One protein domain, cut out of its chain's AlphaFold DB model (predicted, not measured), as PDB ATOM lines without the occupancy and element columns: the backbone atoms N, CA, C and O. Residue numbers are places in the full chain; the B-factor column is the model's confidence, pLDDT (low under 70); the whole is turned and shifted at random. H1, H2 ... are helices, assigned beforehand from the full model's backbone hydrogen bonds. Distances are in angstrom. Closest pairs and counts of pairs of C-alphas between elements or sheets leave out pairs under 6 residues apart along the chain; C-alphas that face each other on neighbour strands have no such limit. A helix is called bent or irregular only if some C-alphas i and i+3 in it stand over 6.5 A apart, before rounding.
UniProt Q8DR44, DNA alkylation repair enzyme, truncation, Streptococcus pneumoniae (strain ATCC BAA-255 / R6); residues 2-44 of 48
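What this domain is: This is residues 2 to 44 of the 48 residues of the protein "DNA alkylation repair enzyme, truncation" of Streptococcus pneumoniae (strain ATCC BAA-255 / R6) (UniProt Q8DR44). Picture a long out-and-back path of three short helices: H1 and H3 meet at one end of the longest axis, and H2 makes the other end by itself. From the end of H2 the link of residues 26 to 36 turns and folds back along the long axis to H3. The printed part has 43 residues with three named helices, in the order H1, H2, H3, and no named strand; the class is all helix, with 28 residues in the helices. The whole is only just compact, close to loose, with a radius of gyration of the C-alphas of 10.8 A, and elongated, with spans of 31 by 18 by 14 A.

Where its parts are: Begin at Ser 2, then find C-alpha 3 at (21.472, 140.953, 131.624), where H1 begins; it takes residues 3 to 12 and is 14.3 A long from first to last C-alpha. Next look at residues 13 to 15, a tight link, and then at C-alpha 16 at (39.888, 128.705, 129.869). There H2 begins; it takes residues 16 to 25 and is 14.4 A long. H2 is neither bent nor irregular, but only just: C-alphas 17 and 20 are 6.0 A apart. After residues 26 to 36 you come to H3, residues 37 to 44, which is 10.5 A long and ends with C-alpha 44 at (29.886, 144.785, 137.327).

How they stand to each other: Look first at H1 and H3, which touch, with 5 pairs of C-alphas within 8 A. Their closest C-alphas are those of Glu 9 and Leu 43, 7.5 A apart. The two helices run opposite ways at a steep tilt of 43 degrees, and their centres are 12.3 A apart. H2 touches no helix: H1 and H2 are apart, and H2 and H3 are apart. Along the backbone of H1, each O i to N i+4 pair is within hydrogen-bond range, while in H2 it is 4 of 6 and in H3 3 of 4.

The domain as a whole: The two C-alphas farthest apart are those of Ser 2 and Arg 27, 31.2 A from each other. The first and last printed C-alphas, those of Ser 2 and Tyr 44, are 11.6 A apart. The printed part runs from residue 2 to residue 44 and has no cut. The link from H2 to H3, with 11 residues, is long. In the B-factor column of this predicted model, the mean pLDDT of the printed part is 92.9, and no printed residue is under 70.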
ATOM      1  N   SER A   2      21.648 145.582 130.005       85.12
ATOM      2  CA  SER A   2      20.755 144.442 130.186       85.12
ATOM      3  C   SER A   2      21.539 143.228 130.708       85.12
ATOM      4  O   SER A   2      22.768 143.185 130.627       85.12
ATOM      5  N   LEU A   3      20.838 142.220 131.238       86.58
ATOM      6  CA  LEU A   3      21.472 140.953 131.624       86.58
ATOM      7  C   LEU A   3      22.184 140.290 130.432       86.58
ATOM      8  O   LEU A   3      23.214 139.653 130.630       86.58
ATOM      9  N   ALA A   4      21.653 140.457 129.216       89.98
ATOM     10  CA  ALA A   4      22.265 139.931 128.001       89.98
ATOM     11  C   ALA A   4      23.619 140.599 127.721       89.98
ATOM     12  O   ALA A   4      24.602 139.890 127.530       89.98
ATOM     13  N   ASP A   5      23.689 141.932 127.818       89.38
ATOM     14  CA  ASP A   5      24.940 142.678 127.605       89.38
ATOM     15  C   ASP A   5      26.024 142.241 128.604       89.38
ATOM     16  O   ASP A   5      27.177 142.030 128.238       89.38
ATOM     17  N   LEU A   6      25.650 142.039 129.874       88.65
ATOM     18  CA  LEU A   6      26.581 141.543 130.891       88.65
ATOM     19  C   LEU A   6      27.103 140.144 130.556       88.65
ATOM     20  O   LEU A   6      28.269 139.836 130.802       88.65
ATOM     21  N   LEU A   7      26.229 139.275 130.052       91.04
ATOM     22  CA  LEU A   7      26.595 137.904 129.734       91.04
ATOM     23  C   LEU A   7      27.554 137.861 128.538       91.04
ATOM     24  O   LEU A   7      28.525 137.111 128.583       91.04
ATOM     25  N   GLU A   8      27.339 138.716 127.534       92.27
ATOM     26  CA  GLU A   8      28.275 138.890 126.419       92.27
ATOM     27  C   GLU A   8      29.643 139.397 126.889       92.27
ATOM     28  O   GLU A   8      30.668 138.838 126.495       92.27
ATOM     29  N   GLU A   9      29.691 140.391 127.783       91.09
ATOM     30  CA  GLU A   9      30.966 140.879 128.323       91.09
ATOM     31  C   GLU A   9      31.711 139.818 129.142       91.09
ATOM     32  O   GLU A   9      32.935 139.693 129.046       91.09
ATOM     33  N   LEU A  10      30.987 139.033 129.945       92.62
ATOM     34  CA  LEU A  10      31.578 137.945 130.721       92.62
ATOM     35  C   LEU A  10      32.107 136.835 129.806       92.62
ATOM     36  O   LEU A  10      33.224 136.366 130.014       92.62
ATOM     37  N   GLU A  11      31.361 136.428 128.782       93.64
ATOM     38  CA  GLU A  11      31.846 135.436 127.813       93.64
ATOM     39  C   GLU A  11      33.061 135.953 127.031       93.64
ATOM     40  O   GLU A  11      34.024 135.210 126.828       93.64
ATOM     41  N   ALA A  12      33.091 137.240 126.669       92.51
ATOM     42  CA  ALA A  12      34.246 137.855 126.012       92.51
ATOM     43  C   ALA A  12      35.503 137.880 126.905       92.51
ATOM     44  O   ALA A  12      36.624 137.784 126.403       92.51
ATOM     45  N   ALA A  13      35.332 137.974 128.226       92.38
ATOM     46  CA  ALA A  13      36.421 137.979 129.206       92.38
ATOM     47  C   ALA A  13      36.861 136.574 129.670       92.38
ATOM     48  O   ALA A  13      37.701 136.457 130.569       92.38
ATOM     49  N   LYS A  14      36.302 135.506 129.091       94.65
ATOM     50  CA  LYS A  14      36.572 134.115 129.474       94.65
ATOM     51  C   LYS A  14      38.051 133.736 129.343       94.65
ATOM     52  O   LYS A  14      38.677 133.922 128.302       94.65
ATOM     53  N   ASP A  15      38.582 133.079 130.374       94.98
ATOM     54  CA  ASP A  15      39.929 132.506 130.412       94.98
ATOM     55  C   ASP A  15      39.876 131.010 130.755       94.98
ATOM     56  O   ASP A  15      39.851 130.592 131.918       94.98
ATOM     57  N   SER A  16      39.925 130.166 129.723       92.74
ATOM     58  CA  SER A  16      39.888 128.705 129.869       92.74
ATOM     59  C   SER A  16      41.045 128.132 130.701       92.74
ATOM     60  O   SER A  16      40.909 127.042 131.263       92.74
ATOM     61  N   LYS A  17      42.187 128.831 130.806       94.26
ATOM     62  CA  LYS A  17      43.321 128.365 131.620       94.26
ATOM     63  C   LYS A  17      43.031 128.536 133.106       94.26
ATOM     64  O   LYS A  17      43.382 127.658 133.889       94.26
ATOM     65  N   LYS A  18      42.367 129.631 133.480       95.44
ATOM     66  CA  LYS A  18      41.900 129.885 134.852       95.44
ATOM     67  C   LYS A  18      40.621 129.118 135.191       95.44
ATOM     68  O   LYS A  18      40.421 128.773 136.351       95.44
ATOM     69  N   ALA A  19      39.784 128.805 134.202       96.35
ATOM     70  CA  ALA A  19      38.551 128.046 134.407       96.35
ATOM     71  C   ALA A  19      38.818 126.664 135.020       96.35
ATOM     72  O   ALA A  19      38.278 126.349 136.076       96.35
ATOM     73  N   ARG A  20      39.723 125.875 134.426       94.13
ATOM     74  CA  ARG A  20      40.042 124.512 134.892       94.13
ATOM     75  C   ARG A  20      40.355 124.396 136.392       94.13
ATOM     76  O   ARG A  20      39.744 123.553 137.047       94.13
ATOM     77  N   PRO A  21      41.285 125.180 136.973       96.81
ATOM     78  CA  PRO A  21      41.555 125.091 138.405       96.81
ATOM     79  C   PRO A  21      40.366 125.546 139.265       96.81
ATOM     80  O   PRO A  21      40.179 124.998 140.348       96.81
ATOM     81  N   MET A  22      39.534 126.486 138.800       96.62
ATOM     82  CA  MET A  22      38.312 126.887 139.517       96.62
ATOM     83  C   MET A  22      37.258 125.773 139.517       96.62
ATOM     84  O   MET A  22      36.660 125.491 140.554       96.62
ATOM     85  N   GLU A  23      37.075 125.098 138.383       97.15
ATOM     86  CA  GLU A  23      36.195 123.932 138.272       97.15
ATOM     87  C   GLU A  23      36.680 122.803 139.184       97.15
ATOM     88  O   GLU A  23      35.894 122.252 139.951       97.15
ATOM     89  N   ALA A  24      37.982 122.502 139.164       97.00
ATOM     90  CA  ALA A  24      38.581 121.492 140.034       97.00
ATOM     91  C   ALA A  24      38.411 121.837 141.523       97.00
ATOM     92  O   ALA A  24      38.060 120.967 142.322       97.00
ATOM     93  N   TYR A  25      38.588 123.110 141.894       96.79
ATOM     94  CA  TYR A  25      38.346 123.591 143.256       96.79
ATOM     95  C   TYR A  25      36.899 123.334 143.701       96.79
ATOM     96  O   TYR A  25      36.660 122.879 144.819       96.79
ATOM     97  N   MET A  26      35.937 123.532 142.798       96.87
ATOM     98  CA  MET A  26      34.516 123.248 143.029       96.87
ATOM     99  C   MET A  26      34.126 121.787 142.751       96.87
ATOM    100  O   MET A  26      32.944 121.482 142.592       96.87
ATOM    101  N   ARG A  27      35.100 120.866 142.685       97.15
ATOM    102  CA  ARG A  27      34.889 119.429 142.428       97.15
ATOM    103  C   ARG A  27      34.079 119.156 141.155       97.15
ATOM    104  O   ARG A  27      33.275 118.230 141.121       97.15
ATOM    105  N   HIS A  28      34.276 119.984 140.131       95.70
ATOM    106  CA  HIS A  28      33.608 119.912 138.830       95.70
ATOM    107  C   HIS A  28      32.072 119.972 138.890       95.70
ATOM    108  O   HIS A  28      31.403 119.529 137.961       95.70
ATOM    109  N   GLN A  29      31.496 120.534 139.958       97.77
ATOM    110  CA  GLN A  29      30.041 120.707 140.069       97.77
ATOM    111  C   GLN A  29      29.502 121.850 139.204       97.77
ATOM    112  O   GLN A  29      28.316 121.879 138.885       97.77
ATOM    113  N   PHE A  30      30.369 122.788 138.825       95.92
ATOM    114  CA  PHE A  30      30.015 123.958 138.034       95.92
ATOM    115  C   PHE A  30      31.060 124.191 136.954       95.92
ATOM    116  O   PHE A  30      32.253 123.986 137.194       95.92
ATOM    117  N   SER A  31      30.607 124.684 135.805       93.97
ATOM    118  CA  SER A  31      31.477 125.220 134.761       93.97
ATOM    119  C   SER A  31      31.857 126.660 135.093       93.97
ATOM    120  O   SER A  31      31.014 127.435 135.551       93.97
ATOM    121  N   PHE A  32      33.108 127.040 134.841       95.86
ATOM    122  CA  PHE A  32      33.587 128.401 135.100       95.86
ATOM    123  C   PHE A  32      34.079 129.087 133.828       95.86
ATOM    124  O   PHE A  32      34.693 128.476 132.961       95.86
ATOM    125  N   LEU A  33      33.885 130.406 133.759       96.13
ATOM    126  CA  LEU A  33      34.495 131.247 132.723       96.13
ATOM    127  C   LEU A  33      35.963 131.589 133.022       96.13
ATOM    128  O   LEU A  33      36.648 132.133 132.169       96.13
ATOM    129  N   GLY A  34      36.466 131.288 134.223       96.40
ATOM    130  CA  GLY A  34      37.857 131.573 134.593       96.40
ATOM    131  C   GLY A  34      38.154 133.037 134.925       96.40
ATOM    132  O   GLY A  34      39.312 133.439 134.947       96.40
ATOM    133  N   ILE A  35      37.131 133.844 135.207       94.94
ATOM    134  CA  ILE A  35      37.292 135.263 135.545       94.94
ATOM    135  C   ILE A  35      37.479 135.396 137.057       94.94
ATOM    136  O   ILE A  35      36.597 135.025 137.838       94.94
ATOM    137  N   ALA A  36      38.616 135.941 137.493       92.94
ATOM    138  CA  ALA A  36      38.869 136.128 138.915       92.94
ATOM    139  C   ALA A  36      37.987 137.247 139.496       92.94
ATOM    140  O   ALA A  36      37.570 138.170 138.796       92.94
ATOM    141  N   VAL A  37      37.746 137.210 140.810       92.31
ATOM    142  CA  VAL A  37      36.910 138.203 141.514       92.31
ATOM    143  C   VAL A  37      37.297 139.661 141.200       92.31
ATOM    144  O   VAL A  37      36.388 140.440 140.912       92.31
ATOM    145  N   PRO A  38      38.586 140.065 141.184       91.87
ATOM    146  CA  PRO A  38      38.955 141.445 140.864       91.87
ATOM    147  C   PRO A  38      38.602 141.865 139.432       91.87
ATOM    148  O   PRO A  38      38.234 143.014 139.208       91.87
ATOM    149  N   GLU A  39      38.720 140.951 138.467       90.90
ATOM    150  CA  GLU A  39      38.403 141.191 137.052       90.90
ATOM    151  C   GLU A  39      36.883 141.281 136.875       90.90
ATOM    152  O   GLU A  39      36.368 142.263 136.343       90.90
ATOM    153  N   ARG A  40      36.155 140.327 137.457       90.97
ATOM    154  CA  ARG A  40      34.691 140.273 137.449       90.97
ATOM    155  C   ARG A  40      34.053 141.511 138.090       90.97
ATOM    156  O   ARG A  40      33.098 142.061 137.554       90.97
ATOM    157  N   ASN A  41      34.591 141.994 139.212       90.40
ATOM    158  CA  ASN A  41      34.056 143.181 139.890       90.40
ATOM    159  C   ASN A  41      34.212 144.468 139.058       90.40
ATOM    160  O   ASN A  41      33.442 145.405 139.253       90.40
ATOM    161  N   LYS A  42      35.185 144.533 138.135       88.60
ATOM    162  CA  LYS A  42      35.309 145.665 137.200       88.60
ATOM    163  C   LYS A  42      34.192 145.657 136.158       88.60
ATOM    164  O   LYS A  42      33.689 146.726 135.847       88.60
ATOM    165  N   LEU A  43      33.782 144.479 135.683       84.75
ATOM    166  CA  LEU A  43      32.682 144.331 134.720       84.75
ATOM    167  C   LEU A  43      31.334 144.730 135.345       84.75
ATOM    168  O   LEU A  43      30.530 145.417 134.728       84.75
ATOM    169  N   TYR A  44      31.119 144.407 136.626       80.35
ATOM    170  CA  TYR A  44      29.886 144.785 137.327       80.35
ATOM    171  C   TYR A  44      29.709 146.288 137.576       80.35
ATOM    172  O   TYR A  44      28.578 146.723 137.783       80.35
TER     173      TYR A  44